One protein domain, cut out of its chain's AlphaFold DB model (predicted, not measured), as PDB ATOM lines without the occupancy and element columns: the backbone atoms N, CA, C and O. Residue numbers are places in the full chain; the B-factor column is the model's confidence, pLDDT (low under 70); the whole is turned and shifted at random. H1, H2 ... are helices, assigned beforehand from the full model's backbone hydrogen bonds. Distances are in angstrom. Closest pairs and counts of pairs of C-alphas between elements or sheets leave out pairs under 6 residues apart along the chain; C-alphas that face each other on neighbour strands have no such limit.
ATOM      1  N   ASN A 102     364.910 288.438 176.189       94.44
ATOM      2  CA  ASN A 102     364.396 289.430 175.245       94.44
ATOM      3  C   ASN A 102     363.648 290.552 175.975       94.44
ATOM      4  O   ASN A 102     363.918 291.715 175.729       94.44
ATOM      5  N   SER A 103     362.789 290.210 176.944       95.12
ATOM      6  CA  SER A 103     362.077 291.223 177.728       95.12
ATOM      7  C   SER A 103     363.010 292.080 178.584       95.12
ATOM      8  O   SER A 103     362.654 293.217 178.882       95.12
ATOM      9  N   LEU A 104     364.142 291.538 179.040       95.75
ATOM     10  CA  LEU A 104     365.151 292.304 179.773       95.75
ATOM     11  C   LEU A 104     365.900 293.245 178.827       95.75
ATOM     12  O   LEU A 104     366.050 294.414 179.159       95.75
ATOM     13  N   TRP A 105     366.288 292.770 177.642       95.69
ATOM     14  CA  TRP A 105     366.889 293.609 176.605       95.69
ATOM     15  C   TRP A 105     365.969 294.740 176.163       95.69
ATOM     16  O   TRP A 105     366.408 295.878 176.170       95.69
ATOM     17  N   ASP A 106     364.683 294.475 175.920       95.94
ATOM     18  CA  ASP A 106     363.718 295.517 175.540       95.94
ATOM     19  C   ASP A 106     363.621 296.638 176.601       95.94
ATOM     20  O   ASP A 106     363.320 297.788 176.288       95.94
ATOM     21  N   ARG A 107     363.856 296.318 177.882       96.31
ATOM     22  CA  ARG A 107     363.896 297.317 178.965       96.31
ATOM     23  C   ARG A 107     365.211 298.087 178.995       96.31
ATOM     24  O   ARG A 107     365.185 299.280 179.275       96.31
ATOM     25  N   ILE A 108     366.327 297.412 178.725       95.25
ATOM     26  CA  ILE A 108     367.646 298.042 178.614       95.25
ATOM     27  C   ILE A 108     367.665 298.994 177.413       95.25
ATOM     28  O   ILE A 108     368.009 300.152 177.587       95.25
ATOM     29  N   GLU A 109     367.230 298.543 176.236       94.31
ATOM     30  CA  GLU A 109     367.118 299.355 175.016       94.31
ATOM     31  C   GLU A 109     366.246 300.589 175.270       94.31
ATOM     32  O   GLU A 109     366.700 301.707 175.079       94.31
ATOM     33  N   ARG A 110     365.052 300.419 175.858       95.12
ATOM     34  CA  ARG A 110     364.187 301.555 176.221       95.12
ATOM     35  C   ARG A 110     364.859 302.553 177.170       95.12
ATOM     36  O   ARG A 110     364.606 303.755 177.080       95.12
ATOM     37  N   PHE A 111     365.644 302.059 178.127       93.62
ATOM     38  CA  PHE A 111     366.415 302.913 179.023       93.62
ATOM     39  C   PHE A 111     367.473 303.704 178.244       93.62
ATOM     40  O   PHE A 111     367.546 304.919 178.410       93.62
ATOM     41  N   LEU A 112     368.233 303.047 177.366       91.25
ATOM     42  CA  LEU A 112     369.254 303.693 176.540       91.25
ATOM     43  C   LEU A 112     368.641 304.731 175.593       91.25
ATOM     44  O   LEU A 112     369.066 305.878 175.622       91.25
ATOM     45  N   GLU A 113     367.565 304.391 174.882       91.38
ATOM     46  CA  GLU A 113     366.836 305.307 173.989       91.38
ATOM     47  C   GLU A 113     366.376 306.594 174.703       91.38
ATOM     48  O   GLU A 113     366.266 307.658 174.092       91.38
ATOM     49  N   THR A 114     366.051 306.501 175.998       90.06
ATOM     50  CA  THR A 114     365.488 307.621 176.771       90.06
ATOM     51  C   THR A 114     366.560 308.437 177.487       90.06
ATOM     52  O   THR A 114     366.494 309.665 177.501       90.06
ATOM     53  N   GLU A 115     367.517 307.761 178.120       87.31
ATOM     54  CA  GLU A 115     368.447 308.361 179.081       87.31
ATOM     55  C   GLU A 115     369.876 308.435 178.543       87.31
ATOM     56  O   GLU A 115     370.619 309.326 178.948       87.31
ATOM     57  N   TYR A 116     370.278 307.516 177.653       86.94
ATOM     58  CA  TYR A 116     371.632 307.505 177.104       86.94
ATOM     59  C   TYR A 116     371.738 306.982 175.649       86.94
ATOM     60  O   TYR A 116     372.308 305.908 175.423       86.94
ATOM     61  N   PRO A 117     371.255 307.748 174.649       85.62
ATOM     62  CA  PRO A 117     371.210 307.298 173.250       85.62
ATOM     63  C   PRO A 117     372.590 307.026 172.639       85.62
ATOM     64  O   PRO A 117     372.760 306.094 171.864       85.62
ATOM     65  N   GLU A 118     373.618 307.782 173.030       82.31
ATOM     66  CA  GLU A 118     374.978 307.590 172.500       82.31
ATOM     67  C   GLU A 118     375.565 306.214 172.859       82.31
ATOM     68  O   GLU A 118     376.374 305.656 172.117       82.31
ATOM     69  N   LEU A 119     375.172 305.657 174.011       85.44
ATOM     70  CA  LEU A 119     375.583 304.316 174.423       85.44
ATOM     71  C   LEU A 119     374.803 303.229 173.672       85.44
ATOM     72  O   LEU A 119     375.330 302.135 173.475       85.44
ATOM     73  N   GLU A 120     373.577 303.523 173.237       87.56
ATOM     74  CA  GLU A 120     372.805 302.650 172.349       87.56
ATOM     75  C   GLU A 120     373.519 302.471 171.007       87.56
ATOM     76  O   GLU A 120     373.737 301.340 170.572       87.56
ATOM     77  N   ASP A 121     373.982 303.573 170.410       85.50
ATOM     78  CA  ASP A 121     374.728 303.574 169.145       85.50
ATOM     79  C   ASP A 121     376.058 302.801 169.236       85.50
ATOM     80  O   ASP A 121     376.597 302.343 168.227       85.50
ATOM     81  N   ALA A 122     376.591 302.629 170.450       86.56
ATOM     82  CA  ALA A 122     377.797 301.851 170.709       86.56
ATOM     83  C   ALA A 122     377.543 300.336 170.839       86.56
ATOM     84  O   ALA A 122     378.506 299.575 170.978       86.56
ATOM     85  N   LEU A 123     376.291 299.867 170.827       90.50
ATOM     86  CA  LEU A 123     375.975 298.438 170.865       90.50
ATOM     87  C   LEU A 123     376.095 297.807 169.479       90.50
ATOM     88  O   LEU A 123     375.513 298.265 168.499       90.50
ATOM     89  N   ASN A 124     376.807 296.685 169.407       91.56
ATOM     90  CA  ASN A 124     376.925 295.935 168.166       91.56
ATOM     91  C   ASN A 124     375.601 295.236 167.821       91.56
ATOM     92  O   ASN A 124     374.786 294.894 168.688       91.56
ATOM     93  N   SER A 125     375.414 294.948 166.531       92.81
ATOM     94  CA  SER A 125     374.315 294.091 166.083       92.81
ATOM     95  C   SER A 125     374.449 292.675 166.652       92.81
ATOM     96  O   SER A 125     375.545 292.228 166.980       92.81
ATOM     97  N   GLY A 126     373.333 291.962 166.772       93.69
ATOM     98  CA  GLY A 126     373.317 290.612 167.324       93.69
ATOM     99  C   GLY A 126     374.179 289.605 166.558       93.69
ATOM    100  O   GLY A 126     374.172 289.570 165.327       93.69
ATOM    101  N   ALA A 127     374.857 288.735 167.305       94.50
ATOM    102  CA  ALA A 127     375.700 287.676 166.769       94.50
ATOM    103  C   ALA A 127     374.888 286.631 165.994       94.50
ATOM    104  O   ALA A 127     373.789 286.212 166.399       94.50
ATOM    105  N   SER A 128     375.464 286.134 164.902       94.25
ATOM    106  CA  SER A 128     374.832 285.102 164.096       94.25
ATOM    107  C   SER A 128     374.830 283.740 164.813       94.25
ATOM    108  O   SER A 128     375.557 283.470 165.773       94.25
ATOM    109  N   THR A 129     373.992 282.806 164.351       92.56
ATOM    110  CA  THR A 129     374.069 281.426 164.859       92.56
ATOM    111  C   THR A 129     375.378 280.734 164.503       92.56
ATOM    112  O   THR A 129     375.786 279.850 165.255       92.56
ATOM    113  N   ALA A 130     375.986 281.088 163.368       92.00
ATOM    114  CA  ALA A 130     377.254 280.521 162.931       92.00
ATOM    115  C   ALA A 130     378.398 281.050 163.800       92.00
ATOM    116  O   ALA A 130     379.169 280.235 164.306       92.00
ATOM    117  N   ASP A 131     378.407 282.358 164.075       92.38
ATOM    118  CA  ASP A 131     379.332 283.023 164.999       92.38
ATOM    119  C   ASP A 131     379.343 282.316 166.360       92.38
ATOM    120  O   ASP A 131     380.377 281.844 166.826       92.38
ATOM    121  N   LEU A 132     378.162 282.115 166.951       92.75
ATOM    122  CA  LEU A 132     378.030 281.446 168.249       92.75
ATOM    123  C   LEU A 132     378.461 279.973 168.234       92.75
ATOM    124  O   LEU A 132     378.938 279.466 169.248       92.75
ATOM    125  N   ASN A 133     378.272 279.265 167.118       92.75
ATOM    126  CA  ASN A 133     378.706 277.870 166.994       92.75
ATOM    127  C   ASN A 133     380.232 277.764 166.879       92.75
ATOM    128  O   ASN A 133     380.824 276.821 167.407       92.75
ATOM    129  N   GLU A 134     380.865 278.703 166.176       91.88
ATOM    130  CA  GLU A 134     382.321 278.779 166.064       91.88
ATOM    131  C   GLU A 134     382.940 279.189 167.404       91.88
ATOM    132  O   GLU A 134     383.815 278.489 167.907       91.88
ATOM    133  N   PHE A 135     382.372 280.198 168.063       93.25
ATOM    134  CA  PHE A 135     382.772 280.623 169.403       93.25
ATOM    135  C   PHE A 135     382.682 279.486 170.439       93.25
ATOM    136  O   PHE A 135     383.627 279.234 171.187       93.25
ATOM    137  N   GLU A 136     381.585 278.719 170.453       91.88
ATOM    138  CA  GLU A 136     381.439 277.531 171.314       91.88
ATOM    139  C   GLU A 136     382.529 276.481 171.081       91.88
ATOM    140  O   GLU A 136     383.008 275.835 172.023       91.88
ATOM    141  N   LYS A 137     382.905 276.288 169.816       90.38
ATOM    142  CA  LYS A 137     383.937 275.336 169.424       90.38
ATOM    143  C   LYS A 137     385.317 275.807 169.880       90.38
ATOM    144  O   LYS A 137     386.072 274.988 170.406       90.38
ATOM    145  N   ASP A 138     385.622 277.089 169.716       90.69
ATOM    146  CA  ASP A 138     386.912 277.675 170.088       90.69
ATOM    147  C   ASP A 138     387.110 277.718 171.604       90.69
ATOM    148  O   ASP A 138     388.202 277.440 172.106       90.69
ATOM    149  N   LEU A 139     386.038 277.980 172.355       88.75
ATOM    150  CA  LEU A 139     386.072 278.020 173.812       88.75
ATOM    151  C   LEU A 139     386.427 276.656 174.433       88.75
ATOM    152  O   LEU A 139     387.053 276.590 175.495       88.75
ATOM    153  N   ALA A 140     386.026 275.559 173.780       86.31
ATOM    154  CA  ALA A 140     386.255 274.176 174.207       86.31
ATOM    155  C   ALA A 140     385.786 273.849 175.648       86.31
ATOM    156  O   ALA A 140     386.245 272.882 176.256       86.31
ATOM    157  N   ALA A 141     384.840 274.624 176.196       82.00
ATOM    158  CA  ALA A 141     384.290 274.465 177.550       82.00
ATOM    159  C   ALA A 141     382.912 273.759 177.577       82.00
ATOM    160  O   ALA A 141     382.238 273.688 178.614       82.00
ATOM    161  N   GLY A 142     382.487 273.210 176.435       84.62
ATOM    162  CA  GLY A 142     381.169 272.612 176.213       84.62
ATOM    163  C   GLY A 142     380.131 273.630 175.721       84.62
ATOM    164  O   GLY A 142     380.465 274.798 175.546       84.62
ATOM    165  N   PRO A 143     378.874 273.206 175.507       88.19
ATOM    166  CA  PRO A 143     377.845 274.067 174.927       88.19
ATOM    167  C   PRO A 143     377.503 275.236 175.858       88.19
ATOM    168  O   PRO A 143     377.492 275.066 177.091       88.19
ATOM    169  N   LEU A 144     377.196 276.397 175.269       90.75
ATOM    170  CA  LEU A 144     376.636 277.531 175.995       90.75
ATOM    171  C   LEU A 144     375.167 277.260 176.322       90.75
ATOM    172  O   LEU A 144     374.472 276.501 175.640       90.75
ATOM    173  N   SER A 145     374.677 277.886 177.390       91.31
ATOM    174  CA  SER A 145     373.252 277.833 177.700       91.31
ATOM    175  C   SER A 145     372.447 278.596 176.645       91.31
ATOM    176  O   SER A 145     372.932 279.533 176.006       91.31
ATOM    177  N   VAL A 146     371.178 278.210 176.484       91.25
ATOM    178  CA  VAL A 146     370.245 278.895 175.573       91.25
ATOM    179  C   VAL A 146     370.142 280.382 175.915       91.25
ATOM    180  O   VAL A 146     370.066 281.211 175.014       91.25
ATOM    181  N   GLU A 147     370.207 280.703 177.205       91.75
ATOM    182  CA  GLU A 147     370.194 282.064 177.728       91.75
ATOM    183  C   GLU A 147     371.345 282.914 177.170       91.75
ATOM    184  O   GLU A 147     371.118 283.964 176.577       91.75
ATOM    185  N   ILE A 148     372.584 282.427 177.270       92.50
ATOM    186  CA  ILE A 148     373.766 283.152 176.775       92.50
ATOM    187  C   ILE A 148     373.672 283.357 175.261       92.50
ATOM    188  O   ILE A 148     373.960 284.437 174.750       92.50
ATOM    189  N   ARG A 149     373.202 282.340 174.532       93.94
ATOM    190  CA  ARG A 149     373.015 282.444 173.082       93.94
ATOM    191  C   ARG A 149     371.958 283.476 172.708       93.94
ATOM    192  O   ARG A 149     372.138 284.179 171.726       93.94
ATOM    193  N   GLN A 150     370.847 283.549 173.440       94.25
ATOM    194  CA  GLN A 150     369.811 284.561 173.207       94.25
ATOM    195  C   GLN A 150     370.321 285.969 173.509       94.25
ATOM    196  O   GLN A 150     370.001 286.891 172.770       94.25
ATOM    197  N   PHE A 151     371.144 286.110 174.549       95.31
ATOM    198  CA  PHE A 151     371.738 287.381 174.932       95.31
ATOM    199  C   PHE A 151     372.619 287.963 173.817       95.31
ATOM    200  O   PHE A 151     372.329 289.058 173.343       95.31
ATOM    201  N   TYR A 152     373.603 287.198 173.333       95.75
ATOM    202  CA  TYR A 152     374.510 287.648 172.267       95.75
ATOM    203  C   TYR A 152     373.842 287.728 170.886       95.75
ATOM    204  O   TYR A 152     374.254 288.516 170.045       95.75
ATOM    205  N   LYS A 153     372.761 286.972 170.647       95.19
ATOM    206  CA  LYS A 153     371.937 287.115 169.430       95.19
ATOM    207  C   LYS A 153     371.199 288.443 169.333       95.19
ATOM    208  O   LYS A 153     370.721 288.764 168.248       95.19
ATOM    209  N   ARG A 154     371.014 289.152 170.449       94.38
ATOM    210  CA  ARG A 154     370.399 290.480 170.449       94.38
ATOM    211  C   ARG A 154     371.458 291.544 170.177       94.38
ATOM    212  O   ARG A 154     371.318 292.265 169.197       94.38
ATOM    213  N   HIS A 155     372.534 291.532 170.966       94.19
ATOM    214  CA  HIS A 155     373.693 292.411 170.809       94.19
ATOM    215  C   HIS A 155     374.994 291.642 171.021       94.19
ATOM    216  O   HIS A 155     375.166 290.994 172.058       94.19
ATOM    217  N   ASP A 156     375.925 291.742 170.070       94.44
ATOM    218  CA  ASP A 156     377.275 291.194 170.211       94.44
ATOM    219  C   ASP A 156     378.200 292.151 170.978       94.44
ATOM    220  O   ASP A 156     379.163 292.686 170.440       94.44
ATOM    221  N   GLY A 157     377.869 292.429 172.238       92.31
ATOM    222  CA  GLY A 157     378.654 293.337 173.073       92.31
ATOM    223  C   GLY A 157     378.658 294.796 172.603       92.31
ATOM    224  O   GLY A 157     377.780 295.244 171.862       92.31
ATOM    225  N   GLN A 158     379.631 295.554 173.107       90.12
ATOM    226  CA  GLN A 158     379.862 296.953 172.758       90.12
ATOM    227  C   GLN A 158     381.012 297.096 171.762       90.12
ATOM    228  O   GLN A 158     381.988 296.345 171.801       90.12
ATOM    229  N   PHE A 159     380.923 298.116 170.915       81.19
ATOM    230  CA  PHE A 159     381.946 298.450 169.941       81.19
ATOM    231  C   PHE A 159     383.267 298.866 170.614       81.19
ATOM    232  O   PHE A 159     383.294 299.724 171.499       81.19
TER     233      PHE A 159
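Overview. This is residues 102 to 159 of the 527 residues of the protein "Cell wall assembly and cell proliferation coordinating protein" of Metschnikowia bicuspidata (UniProt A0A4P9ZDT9). Four helices are strung out in a loose, elongated arrangement: H1 and the short H2, which turns back after it, make one end, H3 makes the other end, and H4 comes back between them to meet the first residues of H1. Residues 122 to 128 span the distance from H2 to H3, and residues 137 to 142 stick out. The printed part has 58 residues with four named helices, in the order H1, H2, H3, H4, and no named strand; the class is all helix. The whole is loose, with a radius of gyration of the C-alphas of 13.0 A, and spans 39 by 22 by 15 A.

Along the chain. H1, the longest helix, holds residues 102 to 115 and measures 19.7 A from C-alpha 102 at (364.396, 289.430, 175.245) to C-alpha 115 at (368.447, 308.361, 179.081). H2 is residues 117 to 121, 6.6 A. H4 is residues 146 to 154, 12.7 A, ending with C-alpha 154 at (370.399, 290.480, 170.449). H3 is residues 129 to 139, 15.4 A.

Arrangement. H1 touches H2 with residues 109 to 113 alone; their closest C-alphas, of Leu 112 and Glu 120, are 5.6 A apart. H1 touches H4 with residues 102 to 105 alone, the closest C-alphas being those of Asn 102 and Gln 150, 7.6 A apart. These two run the same way at a shallow tilt of 34.8 degrees, only just short of steep. H3 and H4 are close but not clearly touching, with the C-alphas of Leu 132 and Arg 149 closest at 7.0 A; they run opposite ways at a steep tilt of 57 degrees. H3 is apart from H1 and from H2, and H2 is apart from H4. In H1, H2, H3 and H4 every O i to N i+4 pair is within hydrogen-bond range.

Size, cuts and confidence. The two C-alphas farthest apart are those of Thr 114 and Ala 140, 39.5 A. The printed part has no cut. The link from H1 to H2 is tight, those from H2 to H3 and from H3 to H4 are short. Residues 137 to 142, of which 137 to 139 belong to H3, stand free. The mean pLDDT of the printed part is 91.3, and no printed residue is under 70.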